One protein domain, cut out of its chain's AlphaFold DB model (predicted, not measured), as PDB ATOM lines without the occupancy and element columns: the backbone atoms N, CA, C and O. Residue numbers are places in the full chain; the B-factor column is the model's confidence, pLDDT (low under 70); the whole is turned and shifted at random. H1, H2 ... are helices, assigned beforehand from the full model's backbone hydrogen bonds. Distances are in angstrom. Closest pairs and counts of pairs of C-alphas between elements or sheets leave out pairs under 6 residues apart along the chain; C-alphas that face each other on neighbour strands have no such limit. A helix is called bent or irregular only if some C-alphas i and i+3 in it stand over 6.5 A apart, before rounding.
ATOM      1  N   SER A  16      13.743  77.277   3.968       65.44
ATOM      2  CA  SER A  16      12.309  76.975   3.847       65.44
ATOM      3  C   SER A  16      11.858  75.784   4.706       65.44
ATOM      4  O   SER A  16      10.900  75.869   5.477       65.44
ATOM      5  N   VAL A  17      12.595  74.673   4.635       64.88
ATOM      6  CA  VAL A  17      12.246  73.412   5.310       64.88
ATOM      7  C   VAL A  17      12.521  73.473   6.810       64.88
ATOM      8  O   VAL A  17      11.709  73.002   7.607       64.88
ATOM      9  N   PHE A  18      13.659  74.043   7.215       63.50
ATOM     10  CA  PHE A  18      13.980  74.183   8.637       63.50
ATOM     11  C   PHE A  18      13.074  75.198   9.315       63.50
ATOM     12  O   PHE A  18      12.625  74.970  10.437       63.50
ATOM     13  N   PHE A  19      12.816  76.302   8.626       68.25
ATOM     14  CA  PHE A  19      12.071  77.427   9.140       68.25
ATOM     15  C   PHE A  19      10.615  77.058   9.373       68.25
ATOM     16  O   PHE A  19      10.188  77.089  10.519       68.25
ATOM     17  N   VAL A  20       9.878  76.612   8.348       67.31
ATOM     18  CA  VAL A  20       8.455  76.261   8.505       67.31
ATOM     19  C   VAL A  20       8.278  75.189   9.571       67.31
ATOM     20  O   VAL A  20       7.426  75.325  10.440       67.31
ATOM     21  N   LYS A  21       9.133  74.164   9.584       70.31
ATOM     22  CA  LYS A  21       9.058  73.113  10.598       70.31
ATOM     23  C   LYS A  21       9.316  73.645  12.011       70.31
ATOM     24  O   LYS A  21       8.492  73.449  12.897       70.31
ATOM     25  N   THR A  22      10.435  74.339  12.221       69.19
ATOM     26  CA  THR A  22      10.832  74.838  13.551       69.19
ATOM     27  C   THR A  22       9.871  75.907  14.060       69.19
ATOM     28  O   THR A  22       9.618  75.987  15.262       69.19
ATOM     29  N   LEU A  23       9.350  76.741  13.162       72.25
ATOM     30  CA  LEU A  23       8.454  77.827  13.514       72.25
ATOM     31  C   LEU A  23       7.051  77.312  13.792       72.25
ATOM     32  O   LEU A  23       6.499  77.733  14.792       72.25
ATOM     33  N   ASN A  24       6.522  76.357  13.023       71.38
ATOM     34  CA  ASN A  24       5.205  75.777  13.297       71.38
ATOM     35  C   ASN A  24       5.211  74.961  14.602       71.38
ATOM     36  O   ASN A  24       4.363  75.165  15.462       71.38
ATOM     37  N   GLU A  25       6.244  74.137  14.827       72.50
ATOM     38  CA  GLU A  25       6.413  73.379  16.079       72.50
ATOM     39  C   GLU A  25       6.485  74.296  17.312       72.50
ATOM     40  O   GLU A  25       5.942  73.977  18.372       72.50
ATOM     41  N   ARG A  26       7.169  75.440  17.195       68.19
ATOM     42  CA  ARG A  26       7.299  76.396  18.303       68.19
ATOM     43  C   ARG A  26       6.118  77.334  18.413       68.19
ATOM     44  O   ARG A  26       5.768  77.664  19.532       68.19
ATOM     45  N   TYR A  27       5.512  77.741  17.308       68.56
ATOM     46  CA  TYR A  27       4.280  78.516  17.293       68.56
ATOM     47  C   TYR A  27       3.168  77.726  17.976       68.56
ATOM     48  O   TYR A  27       2.588  78.234  18.922       68.56
ATOM     49  N   ASP A  28       2.972  76.450  17.637       70.56
ATOM     50  CA  ASP A  28       1.998  75.591  18.316       70.56
ATOM     51  C   ASP A  28       2.317  75.416  19.810       70.56
ATOM     52  O   ASP A  28       1.420  75.484  20.651       70.56
ATOM     53  N   ALA A  29       3.597  75.250  20.167       69.31
ATOM     54  CA  ALA A  29       4.025  75.146  21.565       69.31
ATOM     55  C   ALA A  29       3.881  76.466  22.347       69.31
ATOM     56  O   ALA A  29       3.639  76.440  23.555       69.31
ATOM     57  N   LEU A  30       4.037  77.605  21.669       62.34
ATOM     58  CA  LEU A  30       3.949  78.960  22.213       62.34
ATOM     59  C   LEU A  30       2.555  79.564  22.082       62.34
ATOM     60  O   LEU A  30       2.321  80.590  22.685       62.34
ATOM     61  N   ARG A  31       1.623  78.940  21.362       64.12
ATOM     62  CA  ARG A  31       0.204  79.315  21.366       64.12
ATOM     63  C   ARG A  31      -0.475  78.913  22.676       64.12
ATOM     64  O   ARG A  31      -1.528  79.432  23.032       64.12
ATOM     65  N   VAL A  32       0.116  77.945  23.379       52.22
ATOM     66  CA  VAL A  32      -0.404  77.375  24.625       52.22
ATOM     67  C   VAL A  32      -0.031  78.217  25.866       52.22
ATOM     68  O   VAL A  32      -0.817  78.231  26.813       52.22
ATOM     69  N   PRO A  33       1.067  78.999  25.885       55.56
ATOM     70  CA  PRO A  33       1.188  80.196  26.722       55.56
ATOM     71  C   PRO A  33       0.848  81.479  25.936       55.56
ATOM     72  O   PRO A  33       1.271  81.652  24.812       55.56
ATOM     73  N   GLN A  34       0.118  82.427  26.520       62.91
ATOM     74  CA  GLN A  34      -0.261  83.702  25.881       62.91
ATOM     75  C   GLN A  34       0.925  84.683  25.730       62.91
ATOM     76  O   GLN A  34       0.949  85.727  26.377       62.91
ATOM     77  N   GLY A  35       1.939  84.342  24.932       67.62
ATOM     78  CA  GLY A  35       3.012  85.276  24.587       67.62
ATOM     79  C   GLY A  35       2.470  86.420  23.734       67.62
ATOM     80  O   GLY A  35       1.675  86.189  22.825       67.62
ATOM     81  N   SER A  36       2.885  87.651  24.026       80.50
ATOM     82  CA  SER A  36       2.541  88.797  23.176       80.50
ATOM     83  C   SER A  36       3.219  88.683  21.806       80.50
ATOM     84  O   SER A  36       4.306  88.113  21.688       80.50
ATOM     85  N   ASP A  37       2.634  89.295  20.776       80.25
ATOM     86  CA  ASP A  37       3.210  89.320  19.422       80.25
ATOM     87  C   ASP A  37       4.668  89.808  19.409       80.25
ATOM     88  O   ASP A  37       5.497  89.291  18.660       80.25
ATOM     89  N   GLY A  38       5.015  90.750  20.292       81.81
ATOM     90  CA  GLY A  38       6.386  91.236  20.456       81.81
ATOM     91  C   GLY A  38       7.352  90.185  21.017       81.81
ATOM     92  O   GLY A  38       8.482  90.073  20.540       81.81
ATOM     93  N   GLU A  39       6.921  89.381  21.991       80.62
ATOM     94  CA  GLU A  39       7.724  88.287  22.558       80.62
ATOM     95  C   GLU A  39       7.924  87.159  21.542       80.62
ATOM     96  O   GLU A  39       9.040  86.649  21.396       80.62
ATOM     97  N   LEU A  40       6.871  86.814  20.796       79.06
ATOM     98  CA  LEU A  40       6.935  85.827  19.719       79.06
ATOM     99  C   LEU A  40       7.873  86.296  18.598       79.06
ATOM    100  O   LEU A  40       8.713  85.518  18.134       79.06
ATOM    101  N   CYS A  41       7.821  87.580  18.223       80.25
ATOM    102  CA  CYS A  41       8.744  88.159  17.247       80.25
ATOM    103  C   CYS A  41      10.198  88.125  17.724       80.25
ATOM    104  O   CYS A  41      11.086  87.678  16.994       80.25
ATOM    105  N   ALA A  42      10.460  88.576  18.953       83.19
ATOM    106  CA  ALA A  42      11.809  88.604  19.511       83.19
ATOM    107  C   ALA A  42      12.412  87.194  19.596       83.19
ATOM    108  O   ALA A  42      13.579  86.981  19.245       83.19
ATOM    109  N   LEU A  43      11.606  86.214  20.011       79.25
ATOM    110  CA  LEU A  43      12.032  84.827  20.089       79.25
ATOM    111  C   LEU A  43      12.318  84.250  18.703       79.25
ATOM    112  O   LEU A  43      13.378  83.650  18.524       79.25
ATOM    113  N   SER A  44      11.428  84.452  17.731       77.94
ATOM    114  CA  SER A  44      11.639  83.993  16.357       77.94
ATOM    115  C   SER A  44      12.886  84.613  15.751       77.94
ATOM    116  O   SER A  44      13.754  83.873  15.297       77.94
ATOM    117  N   ARG A  45      13.072  85.931  15.876       81.81
ATOM    118  CA  ARG A  45      14.280  86.628  15.413       81.81
ATOM    119  C   ARG A  45      15.567  86.027  15.986       81.81
ATOM    120  O   ARG A  45      16.521  85.828  15.245       81.81
ATOM    121  N   SER A  46      15.589  85.667  17.274       80.88
ATOM    122  CA  SER A  46      16.772  85.081  17.938       80.88
ATOM    123  C   SER A  46      17.205  83.707  17.404       80.88
ATOM    124  O   SER A  46      18.248  83.187  17.802       80.88
ATOM    125  N   LYS A  47      16.377  83.070  16.569       74.81
ATOM    126  CA  LYS A  47      16.602  81.721  16.030       74.81
ATOM    127  C   LYS A  47      16.925  81.720  14.545       74.81
ATOM    128  O   LYS A  47      17.115  80.645  13.982       74.81
ATOM    129  N   LEU A  48      16.962  82.896  13.931       75.25
ATOM    130  CA  LEU A  48      17.199  83.067  12.511       75.25
ATOM    131  C   LEU A  48      18.544  83.718  12.297       75.25
ATOM    132  O   LEU A  48      18.943  84.625  13.022       75.25
ATOM    133  N   GLU A  49      19.214  83.265  11.251       71.94
ATOM    134  CA  GLU A  49      20.513  83.767  10.844       71.94
ATOM    135  C   GLU A  49      20.559  83.860   9.316       71.94
ATOM    136  O   GLU A  49      19.740  83.262   8.607       71.94
ATOM    137  N   GLY A  50      21.515  84.635   8.804       76.00
ATOM    138  CA  GLY A  50      21.751  84.781   7.370       76.00
ATOM    139  C   GLY A  50      20.496  85.194   6.595       76.00
ATOM    140  O   GLY A  50      19.774  86.109   6.990       76.00
ATOM    141  N   ARG A  51      20.227  84.503   5.481       72.69
ATOM    142  CA  ARG A  51      19.105  84.817   4.584       72.69
ATOM    143  C   ARG A  51      17.739  84.706   5.266       72.69
ATOM    144  O   ARG A  51      16.882  85.549   5.011       72.69
ATOM    145  N   ALA A  52      17.559  83.722   6.148       73.25
ATOM    146  CA  ALA A  52      16.295  83.521   6.854       73.25
ATOM    147  C   ALA A  52      15.953  84.726   7.743       73.25
ATOM    148  O   ALA A  52      14.805  85.164   7.775       73.25
ATOM    149  N   LEU A  53      16.957  85.302   8.417       78.12
ATOM    150  CA  LEU A  53      16.780  86.518   9.209       78.12
ATOM    151  C   LEU A  53      16.454  87.721   8.318       78.12
ATOM    152  O   LEU A  53      15.519  88.457   8.616       78.12
ATOM    153  N   SER A  54      17.166  87.896   7.202       82.19
ATOM    154  CA  SER A  54      16.911  89.007   6.275       82.19
ATOM    155  C   SER A  54      15.493  88.982   5.695       82.19
ATOM    156  O   SER A  54      14.841  90.023   5.620       82.19
ATOM    157  N   GLN A  55      14.995  87.804   5.301       79.50
ATOM    158  CA  GLN A  55      13.621  87.639   4.807       79.50
ATOM    159  C   GLN A  55      12.588  87.843   5.922       79.50
ATOM    160  O   GLN A  55      11.578  88.510   5.700       79.50
ATOM    161  N   TYR A  56      12.859  87.331   7.127       82.31
ATOM    162  CA  TYR A  56      12.030  87.569   8.309       82.31
ATOM    163  C   TYR A  56      11.891  89.057   8.622       82.31
ATOM    164  O   TYR A  56      10.781  89.549   8.776       82.31
ATOM    165  N   GLU A  57      12.997  89.797   8.676       86.62
ATOM    166  CA  GLU A  57      12.978  91.229   8.978       86.62
ATOM    167  C   GLU A  57      12.298  92.046   7.875       86.62
ATOM    168  O   GLU A  57      11.617  93.024   8.178       86.62
ATOM    169  N   ALA A  58      12.443  91.651   6.605       87.25
ATOM    170  CA  ALA A  58      11.737  92.295   5.501       87.25
ATOM    171  C   ALA A  58      10.214  92.168   5.651       87.25
ATOM    172  O   ALA A  58       9.523  93.182   5.619       87.25
ATOM    173  N   LEU A  59       9.722  90.952   5.900       84.62
ATOM    174  CA  LEU A  59       8.297  90.679   6.098       84.62
ATOM    175  C   LEU A  59       7.769  91.288   7.399       84.62
ATOM    176  O   LEU A  59       6.665  91.822   7.427       84.62
ATOM    177  N   LEU A  60       8.575  91.280   8.463       84.00
ATOM    178  CA  LEU A  60       8.217  91.924   9.722       84.00
ATOM    179  C   LEU A  60       7.964  93.422   9.515       84.00
ATOM    180  O   LEU A  60       6.954  93.929   9.983       84.00
ATOM    181  N   ARG A  61       8.816  94.134   8.766       84.38
ATOM    182  CA  ARG A  61       8.588  95.564   8.476       84.38
ATOM    183  C   ARG A  61       7.298  95.833   7.701       84.38
ATOM    184  O   ARG A  61       6.777  96.936   7.803       84.38
ATOM    185  N   GLU A  62       6.834  94.876   6.905       81.19
ATOM    186  CA  GLU A  62       5.650  95.027   6.054       81.19
ATOM    187  C   GLU A  62       4.345  94.665   6.779       81.19
ATOM    188  O   GLU A  62       3.300  95.198   6.424       81.19
ATOM    189  N   ILE A  63       4.401  93.775   7.780       78.50
ATOM    190  CA  ILE A  63       3.219  93.051   8.291       78.50
ATOM    191  C   ILE A  63       3.016  93.231   9.808       78.50
ATOM    192  O   ILE A  63       1.999  92.809  10.345       78.50
ATOM    193  N   MET A  64       3.943  93.867  10.539       66.38
ATOM    194  CA  MET A  64       3.894  93.907  12.015       66.38
ATOM    195  C   MET A  64       2.613  94.533  12.604       66.38
ATOM    196  O   MET A  64       2.280  94.226  13.745       66.38
ATOM    197  N   GLU A  65       1.880  95.370  11.859       70.31
ATOM    198  CA  GLU A  65       0.591  95.915  12.323       70.31
ATOM    199  C   GLU A  65      -0.556  94.886  12.305       70.31
ATOM    200  O   GLU A  65      -1.490  95.004  13.094       70.31
ATOM    201  N   ASP A  66      -0.457  93.840  11.477       77.12
ATOM    202  CA  ASP A  66      -1.494  92.814  11.288       77.12
ATOM    203  C   ASP A  66      -1.342  91.606  12.236       77.12
ATOM    204  O   ASP A  66      -2.065  90.610  12.117       77.12
ATOM    205  N   GLY A  67      -0.392  91.681  13.171       81.38
ATOM    206  CA  GLY A  67      -0.150  90.684  14.211       81.38
ATOM    207  C   GLY A  67       0.712  89.488  13.796       81.38
ATOM    208  O   GLY A  67       1.027  89.257  12.622       81.38
ATOM    209  N   TYR A  68       1.120  88.701  14.794       80.94
ATOM    210  CA  TYR A  68       2.086  87.611  14.615       80.94
ATOM    211  C   TYR A  68       1.570  86.480  13.710       80.94
ATOM    212  O   TYR A  68       2.326  85.934  12.907       80.94
ATOM    213  N   ASP A  69       0.276  86.161  13.772       81.88
ATOM    214  CA  ASP A  69      -0.344  85.130  12.926       81.88
ATOM    215  C   ASP A  69      -0.264  85.486  11.437       81.88
ATOM    216  O   ASP A  69      -0.022  84.626  10.582       81.88
ATOM    217  N   THR A  70      -0.435  86.766  11.108       85.06
ATOM    218  CA  THR A  70      -0.330  87.255   9.730       85.06
ATOM    219  C   THR A  70       1.109  87.163   9.239       85.06
ATOM    220  O   THR A  70       1.343  86.715   8.113       85.06
ATOM    221  N   LEU A  71       2.079  87.486  10.099       83.31
ATOM    222  CA  LEU A  71       3.495  87.301   9.801       83.31
ATOM    223  C   LEU A  71       3.809  85.827   9.509       83.31
ATOM    224  O   LEU A  71       4.365  85.532   8.454       83.31
ATOM    225  N   VAL A  72       3.412  84.892  10.379       81.44
ATOM    226  CA  VAL A  72       3.661  83.450  10.179       81.44
ATOM    227  C   VAL A  72       3.082  82.966   8.846       81.44
ATOM    228  O   VAL A  72       3.789  82.321   8.070       81.44
ATOM    229  N   ASN A  73       1.842  83.347   8.527       83.56
ATOM    230  CA  ASN A  73       1.198  82.996   7.258       83.56
ATOM    231  C   ASN A  73       1.922  83.581   6.034       83.56
ATOM    232  O   ASN A  73       2.073  82.912   5.009       83.56
ATOM    233  N   ALA A  74       2.354  84.839   6.103       85.06
ATOM    234  CA  ALA A  74       3.082  85.477   5.010       85.06
ATOM    235  C   ALA A  74       4.451  84.831   4.787       85.06
ATOM    236  O   ALA A  74       4.869  84.622   3.647       85.06
ATOM    237  N   MET A  75       5.117  84.449   5.870       80.31
ATOM    238  CA  MET A  75       6.382  83.736   5.807       80.31
ATOM    239  C   MET A  75       6.234  82.329   5.234       80.31
ATOM    240  O   MET A  75       7.057  81.921   4.416       80.31
ATOM    241  N   GLU A  76       5.177  81.604   5.599       81.12
ATOM    242  CA  GLU A  76       4.878  80.303   5.000       81.12
ATOM    243  C   GLU A  76       4.664  80.436   3.487       81.12
ATOM    244  O   GLU A  76       5.263  79.693   2.707       81.12
ATOM    245  N   LYS A  77       3.895  81.442   3.051       83.88
ATOM    246  CA  LYS A  77       3.696  81.738   1.625       83.88
ATOM    247  C   LYS A  77       5.001  82.086   0.914       83.88
ATOM    248  O   LYS A  77       5.233  81.583  -0.183       83.88
ATOM    249  N   ALA A  78       5.858  82.907   1.520       80.00
ATOM    250  CA  ALA A  78       7.161  83.256   0.954       80.00
ATOM    251  C   ALA A  78       8.046  82.011   0.778       80.00
ATOM    252  O   ALA A  78       8.625  81.793  -0.285       80.00
ATOM    253  N   CYS A  79       8.068  81.144   1.788       77.62
ATOM    254  CA  CYS A  79       8.766  79.865   1.759       77.62
ATOM    255  C   CYS A  79       8.223  78.920   0.666       77.62
ATOM    256  O   CYS A  79       8.999  78.309  -0.072       77.62
ATOM    257  N   GLN A  80       6.899  78.810   0.521       78.25
ATOM    258  CA  GLN A  80       6.266  78.005  -0.529       78.25
ATOM    259  C   GLN A  80       6.552  78.556  -1.934       78.25
ATOM    260  O   GLN A  80       6.857  77.785  -2.846       78.25
ATOM    261  N   ALA A  81       6.489  79.877  -2.112       79.94
ATOM    262  CA  ALA A  81       6.790  80.534  -3.380       79.94
ATOM    263  C   ALA A  81       8.253  80.317  -3.796       79.94
ATOM    264  O   ALA A  81       8.523  80.011  -4.958       79.94
ATOM    265  N   GLU A  82       9.189  80.409  -2.848       77.25
ATOM    266  CA  GLU A  82      10.601  80.127  -3.105       77.25
ATOM    267  C   GLU A  82      10.823  78.655  -3.466       77.25
ATOM    268  O   GLU A  82      11.465  78.367  -4.475       77.25
ATOM    269  N   HIS A  83      10.204  77.722  -2.733       75.44
ATOM    270  CA  HIS A  83      10.248  76.297  -3.069       75.44
ATOM    271  C   HIS A  83       9.735  76.031  -4.490       75.44
ATOM    272  O   HIS A  83      10.305  75.228  -5.228       75.44
ATOM    273  N   PHE A  84       8.636  76.674  -4.883       74.06
ATOM    274  CA  PHE A  84       8.073  76.522  -6.219       74.06
ATOM    275  C   PHE A  84       8.997  77.105  -7.298       74.06
ATOM    276  O   PHE A  84       9.242  76.456  -8.314       74.06
ATOM    277  N   SER A  85       9.570  78.287  -7.052       79.75
ATOM    278  CA  SER A  85      10.549  78.917  -7.947       79.75
ATOM    279  C   SER A  85      11.800  78.050  -8.141       79.75
ATOM    280  O   SER A  85      12.272  77.897  -9.269       79.75
ATOM    281  N   GLU A  86      12.289  77.424  -7.069       79.12
ATOM    282  CA  GLU A  86      13.431  76.505  -7.086       79.12
ATOM    283  C   GLU A  86      13.145  75.262  -7.941       79.12
ATOM    284  O   GLU A  86      13.959  74.883  -8.783       79.12
ATOM    285  N   VAL A  87      11.964  74.651  -7.780       82.56
ATOM    286  CA  VAL A  87      11.549  73.476  -8.567       82.56
ATOM    287  C   VAL A  87      11.469  73.807 -10.056       82.56
ATOM    288  O   VAL A  87      11.983  73.041 -10.874       82.56
ATOM    289  N   LEU A  88      10.886  74.953 -10.414       84.19
ATOM    290  CA  LEU A  88      10.837  75.406 -11.806       84.19
ATOM    291  C   LEU A  88      12.238  75.680 -12.362       84.19
ATOM    292  O   LEU A  88      12.548  75.277 -13.480       84.19
ATOM    293  N   ALA A  89      13.110  76.316 -11.577       83.19
ATOM    294  CA  ALA A  89      14.493  76.558 -11.974       83.19
ATOM    295  C   ALA A  89      15.282  75.253 -12.171       83.19
ATOM    296  O   ALA A  89      16.040  75.151 -13.131       83.19
ATOM    297  N   LEU A  90      15.079  74.239 -11.321       84.31
ATOM    298  CA  LEU A  90      15.666  72.906 -11.501       84.31
ATOM    299  C   LEU A  90      15.167  72.230 -12.780       84.31
ATOM    300  O   LEU A  90      15.937  71.556 -13.463       84.31
ATOM    301  N   GLU A  91      13.882  72.368 -13.100       85.88
ATOM    302  CA  GLU A  91      13.318  71.806 -14.325       85.88
ATOM    303  C   GLU A  91      13.878  72.494 -15.577       85.88
ATOM    304  O   GLU A  91      14.259  71.810 -16.530       85.88
ATOM    305  N   GLU A  92      13.981  73.825 -15.558       89.69
ATOM    306  CA  GLU A  92      14.628  74.604 -16.617       89.69
ATOM    307  C   GLU A  92      16.098  74.212 -16.772       89.69
ATOM    308  O   GLU A  92      16.524  73.925 -17.886       89.69
ATOM    309  N   LEU A  93      16.845  74.112 -15.666       87.50
ATOM    310  CA  LEU A  93      18.254  73.720 -15.660       87.50
ATOM    311  C   LEU A  93      18.462  72.317 -16.249       87.50
ATOM    312  O   LEU A  93      19.360  72.120 -17.060       87.50
ATOM    313  N   LYS A  94      17.602  71.348 -15.912       86.44
ATOM    314  CA  LYS A  94      17.654  69.985 -16.481       86.44
ATOM    315  C   LYS A  94      17.431  69.955 -17.991       86.44
ATOM    316  O   LYS A  94      17.927  69.054 -18.660       86.44
ATOM    317  N   LYS A  95      16.645  70.897 -18.511       91.56
ATOM    318  CA  LYS A  95      16.355  71.046 -19.942       91.56
ATOM    319  C   LYS A  95      17.318  72.024 -20.624       91.56
ATOM    320  O   LYS A  95      17.197  72.244 -21.829       91.56
ATOM    321  N   PHE A  96      18.242  72.626 -19.876       91.94
ATOM    322  CA  PHE A  96      19.106  73.683 -20.369       91.94
ATOM    323  C   PHE A  96      20.249  73.099 -21.201       91.94
ATOM    324  O   PHE A  96      21.054  72.308 -20.718       91.94
ATOM    325  N   VAL A  97      20.312  73.494 -22.471       93.19
ATOM    326  CA  VAL A  97      21.321  73.042 -23.436       93.19
ATOM    327  C   VAL A  97      21.831  74.254 -24.208       93.19
ATOM    328  O   VAL A  97      21.049  75.140 -24.567       93.19
ATOM    329  N   LYS A  98      23.143  74.297 -24.475       92.88
ATOM    330  CA  LYS A  98      23.763  75.352 -25.284       92.88
ATOM    331  C   LYS A  98      23.163  75.351 -26.692       92.88
ATOM    332  O   LYS A  98      23.165  74.323 -27.365       92.88
ATOM    333  N   ARG A  99      22.703  76.513 -27.162       93.06
ATOM    334  CA  ARG A  99      22.213  76.675 -28.542       93.06
ATOM    335  C   ARG A  99      23.382  76.818 -29.524       93.06
ATOM    336  O   ARG A  99      24.469  77.264 -29.143       93.06
ATOM    337  N   GLU A 100      23.164  76.462 -30.788       90.38
ATOM    338  CA  GLU A 100      24.203  76.540 -31.831       90.38
ATOM    339  C   GLU A 100      24.709  77.977 -32.027       90.38
ATOM    340  O   GLU A 100      25.914  78.209 -32.078       90.38
ATOM    341  N   GLU A 101      23.792  78.943 -32.012       93.31
ATOM    342  CA  GLU A 101      24.055  80.375 -32.217       93.31
ATOM    343  C   GLU A 101      24.518  81.111 -30.946       93.31
ATOM    344  O   GLU A 101      24.937  82.263 -31.010       93.31
ATOM    345  N   GLN A 102      24.438  80.464 -29.778       94.25
ATOM    346  CA  GLN A 102      24.761  81.080 -28.490       94.25
ATOM    347  C   GLN A 102      26.265  81.012 -28.212       94.25
ATOM    348  O   GLN A 102      26.892  79.949 -28.342       94.25
ATOM    349  N   SER A 103      26.845  82.127 -27.766       95.50
ATOM    350  CA  SER A 103      28.241  82.148 -27.334       95.50
ATOM    351  C   SER A 103      28.439  81.368 -26.027       95.50
ATOM    352  O   SER A 103      27.523  81.202 -25.222       95.50
ATOM    353  N   VAL A 104      29.660  80.883 -25.787       93.00
ATOM    354  CA  VAL A 104      29.991  80.161 -24.544       93.00
ATOM    355  C   VAL A 104      29.791  81.053 -23.317       93.00
ATOM    356  O   VAL A 104      29.279  80.590 -22.306       93.00
ATOM    357  N   VAL A 105      30.121  82.343 -23.419       93.00
ATOM    358  CA  VAL A 105      29.968  83.296 -22.312       93.00
ATOM    359  C   VAL A 105      28.493  83.495 -21.961       93.00
ATOM    360  O   VAL A 105      28.129  83.378 -20.796       93.00
ATOM    361  N   GLU A 106      27.629  83.726 -22.954       92.88
ATOM    362  CA  GLU A 106      26.181  83.859 -22.727       92.88
ATOM    363  C   GLU A 106      25.573  82.582 -22.141       92.88
ATOM    364  O   GLU A 106      24.702  82.649 -21.275       92.88
ATOM    365  N   PHE A 107      26.040  81.416 -22.594       92.62
ATOM    366  CA  PHE A 107      25.621  80.133 -22.041       92.62
ATOM    367  C   PHE A 107      26.019  79.990 -20.567       92.62
ATOM    368  O   PHE A 107      25.170  79.655 -19.743       92.62
ATOM    369  N   CYS A 108      27.275  80.280 -20.220       90.44
ATOM    370  CA  CYS A 108      27.769  80.181 -18.846       90.44
ATOM    371  C   CYS A 108      27.053  81.147 -17.897       90.44
ATOM    372  O   CYS A 108      26.699  80.747 -16.793       90.44
ATOM    373  N   VAL A 109      26.785  82.384 -18.330       91.94
ATOM    374  CA  VAL A 109      26.053  83.371 -17.518       91.94
ATOM    375  C   VAL A 109      24.637  82.882 -17.202       91.94
ATOM    376  O   VAL A 109      24.195  82.965 -16.054       91.94
ATOM    377  N   GLU A 110      23.919  82.344 -18.191       91.19
ATOM    378  CA  GLU A 110      22.558  81.849 -17.958       91.19
ATOM    379  C   GLU A 110      22.558  80.543 -17.149       91.19
ATOM    380  O   GLU A 110      21.707  80.369 -16.276       91.19
ATOM    381  N   LEU A 111      23.548  79.667 -17.356       88.69
ATOM    382  CA  LEU A 111      23.750  78.471 -16.537       88.69
ATOM    383  C   LEU A 111      23.979  78.843 -15.065       88.69
ATOM    384  O   LEU A 111      23.333  78.291 -14.175       88.69
ATOM    385  N   GLU A 112      24.853  79.809 -14.798       88.00
ATOM    386  CA  GLU A 112      25.128  80.318 -13.453       88.00
ATOM    387  C   GLU A 112      23.872  80.945 -12.829       88.00
ATOM    388  O   GLU A 112      23.566  80.724 -11.653       88.00
ATOM    389  N   ARG A 113      23.092  81.692 -13.621       88.25
ATOM    390  CA  ARG A 113      21.821  82.278 -13.179       88.25
ATOM    391  C   ARG A 113      20.800  81.209 -12.792       88.25
ATOM    392  O   ARG A 113      20.213  81.309 -11.714       88.25
ATOM    393  N   LEU A 114      20.597  80.195 -13.635       86.50
ATOM    394  CA  LEU A 114      19.673  79.090 -13.367       86.50
ATOM    395  C   LEU A 114      20.120  78.269 -12.161       86.50
ATOM    396  O   LEU A 114      19.290  77.975 -11.306       86.50
ATOM    397  N   THR A 115      21.419  77.986 -12.039       83.62
ATOM    398  CA  THR A 115      21.958  77.196 -10.923       83.62
ATOM    399  C   THR A 115      21.812  77.931  -9.587       83.62
ATOM    400  O   THR A 115      21.413  77.336  -8.587       83.62
ATOM    401  N   ARG A 116      22.027  79.255  -9.564       80.25
ATOM    402  CA  ARG A 116      21.737  80.079  -8.378       80.25
ATOM    403  C   ARG A 116      20.257  80.086  -8.017       80.25
ATOM    404  O   ARG A 116      19.920  80.091  -6.841       80.25
ATOM    405  N   ARG A 117      19.363  80.085  -9.005       80.06
ATOM    406  CA  ARG A 117      17.911  80.105  -8.771       80.06
ATOM    407  C   ARG A 117      17.368  78.737  -8.346       80.06
ATOM    408  O   ARG A 117      16.404  78.671  -7.594       80.06
ATOM    409  N   SER A 118      17.993  77.657  -8.809       76.69
ATOM    410  CA  SER A 118      17.643  76.273  -8.479       76.69
ATOM    411  C   SER A 118      18.249  75.788  -7.166       76.69
ATOM    412  O   SER A 118      17.885  74.726  -6.670       76.69
ATOM    413  N   SER A 119      19.250  76.491  -6.646       68.44
ATOM    414  CA  SER A 119      19.956  76.122  -5.423       68.44
ATOM    415  C   SER A 119      20.572  77.368  -4.790       68.44
ATOM    416  O   SER A 119      21.795  77.525  -4.775       68.44
ATOM    417  N   PRO A 120      19.741  78.278  -4.261       63.34
ATOM    418  CA  PRO A 120      20.202  79.584  -3.799       63.34
ATOM    419  C   PRO A 120      21.062  79.482  -2.526       63.34
ATOM    420  O   PRO A 120      21.649  80.471  -2.095       63.34
ATOM    421  N   GLU A 121      21.130  78.300  -1.918       58.84
ATOM    422  CA  GLU A 121      21.867  77.955  -0.699       58.84
ATOM    423  C   GLU A 121      23.300  77.464  -0.976       58.84
ATOM    424  O   GLU A 121      24.098  77.344  -0.045       58.84
ATOM    425  N   LEU A 122      23.614  77.098  -2.226       58.59
ATOM    426  CA  LEU A 122      24.930  76.569  -2.571       58.59
ATOM    427  C   LEU A 122      25.946  77.711  -2.616       58.59
ATOM    428  O   LEU A 122      25.807  78.652  -3.395       58.59
ATOM    429  N   ASP A 123      26.966  77.591  -1.768       54.38
ATOM    430  CA  ASP A 123      28.138  78.459  -1.754       54.38
ATOM    431  C   ASP A 123      28.782  78.504  -3.152       54.38
ATOM    432  O   ASP A 123      28.773  77.507  -3.887       54.38
ATOM    433  N   GLU A 124      29.363  79.644  -3.519       53.22
ATOM    434  CA  GLU A 124      29.978  79.896  -4.831       53.22
ATOM    435  C   GLU A 124      31.037  78.822  -5.159       53.22
ATOM    436  O   GLU A 124      31.152  78.350  -6.293       53.22
ATOM    437  N   ALA A 125      31.718  78.323  -4.122       50.56
ATOM    438  CA  ALA A 125      32.676  77.222  -4.193       50.56
ATOM    439  C   ALA A 125      32.059  75.863  -4.584       50.56
ATOM    440  O   ALA A 125      32.715  75.059  -5.242       50.56
ATOM    441  N   VAL A 126      30.810  75.581  -4.200       56.47
ATOM    442  CA  VAL A 126      30.127  74.322  -4.545       56.47
ATOM    443  C   VAL A 126      29.557  74.388  -5.960       56.47
ATOM    444  O   VAL A 126      29.638  73.407  -6.699       56.47
ATOM    445  N   LEU A 127      29.062  75.556  -6.376       57.56
ATOM    446  CA  LEU A 127      28.632  75.803  -7.755       57.56
ATOM    447  C   LEU A 127      29.789  75.618  -8.753       57.56
ATOM    448  O   LEU A 127      29.603  74.999  -9.801       57.56
ATOM    449  N   ALA A 128      30.997  76.059  -8.388       55.12
ATOM    450  CA  ALA A 128      32.204  75.864  -9.190       55.12
ATOM    451  C   ALA A 128      32.557  74.377  -9.411       55.12
ATOM    452  O   ALA A 128      33.050  74.010 -10.480       55.12
ATOM    453  N   ILE A 129      32.266  73.500  -8.442       54.69
ATOM    454  CA  ILE A 129      32.509  72.051  -8.556       54.69
ATOM    455  C   ILE A 129      31.545  71.415  -9.565       54.69
ATOM    456  O   ILE A 129      31.971  70.618 -10.399       54.69
ATOM    457  N   PHE A 130      30.263  71.790  -9.538       50.69
ATOM    458  CA  PHE A 130      29.275  71.279 -10.496       50.69
ATOM    459  C   PHE A 130      29.533  71.773 -11.925       50.69
ATOM    460  O   PHE A 130      29.385  70.999 -12.868       50.69
ATOM    461  N   ALA A 131      29.984  73.020 -12.086       51.31
ATOM    462  CA  ALA A 131      30.346  73.579 -13.388       51.31
ATOM    463  C   ALA A 131      31.614  72.946 -13.998       51.31
ATOM    464  O   ALA A 131      31.780  72.974 -15.212       51.31
ATOM    465  N   SER A 132      32.493  72.355 -13.178       42.28
ATOM    466  CA  SER A 132      33.748  71.724 -13.627       42.28
ATOM    467  C   SER A 132      33.595  70.254 -14.040       42.28
ATOM    468  O   SER A 132      34.573  69.632 -14.450       42.28
ATOM    469  N   SER A 133      32.399  69.677 -13.883       41.47
ATOM    470  CA  SER A 133      32.131  68.254 -14.128       41.47
ATOM    471  C   SER A 133      31.288  67.988 -15.386       41.47
ATOM    472  O   SER A 133      30.851  66.850 -15.578       41.47
TER     473      SER A 133
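What this domain is: This is residues 16 to 133 of the 134 residues of an uncharacterized protein of Heligmosomoides polygyrus (UniProt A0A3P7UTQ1). One long helix, H4, runs through a loose rod; H1, H2 and H3 gather round its first part, and H5 folds back on its last part, with short H6 near H5. The printed part has 118 residues with six named helices, in the order H1 to H6 along the chain, and no named strand; the class is all helix, with 91 of the 118 printed residues in the named helices, and the whole is loose, with a radius of gyration of the C-alphas of 18.8 A and spans of 63 by 24 by 21 A.

How they stand to each other: H1, residues 16 to 30, touches the hub H4, residues 68 to 94, with residues 16 to 20 alone, closest at C-alphas Ser 16 and Cys 79, 5.0 A. H2, residues 37 to 45, only just touches H4, with 3 pairs of C-alphas within 8 A, closest Asp 37 and Tyr 68, 5.2 A. H3, residues 50 to 66, makes a hairpin with H4, touching its residues 70 to 75 alone, at a steep tilt of 43 degrees; the closest C-alphas are Ile 63 and Leu 71, 6.0 A. H5, residues 104 to 118, makes another with H4 residues 85 to 93 alone, closest C-alphas Glu 86 and Ser 118, 4.4 A. H6, residues 124 to 131, is close but not clearly touching H5. O i to N i+4 pairs are within hydrogen-bond range throughout H1, H2, H4 and H5, in 11 of 13 in H3 and 3 of 4 in H6.

Where its parts are: C-alpha 16 is at (12.309, 76.975, 3.847), C-alpha 131 at (30.346, 73.579, -13.388). H4 is 39.0 A long, H3 24.9 A; H3 is irregular, C-alphas 62 and 65 being 8.1 A apart.

The domain as a whole: The printed part has no cut and no long link. Residues 100 to 105 stand free. Mean pLDDT of the printed part is 76.6; residues 119 to 133 are among those under 70.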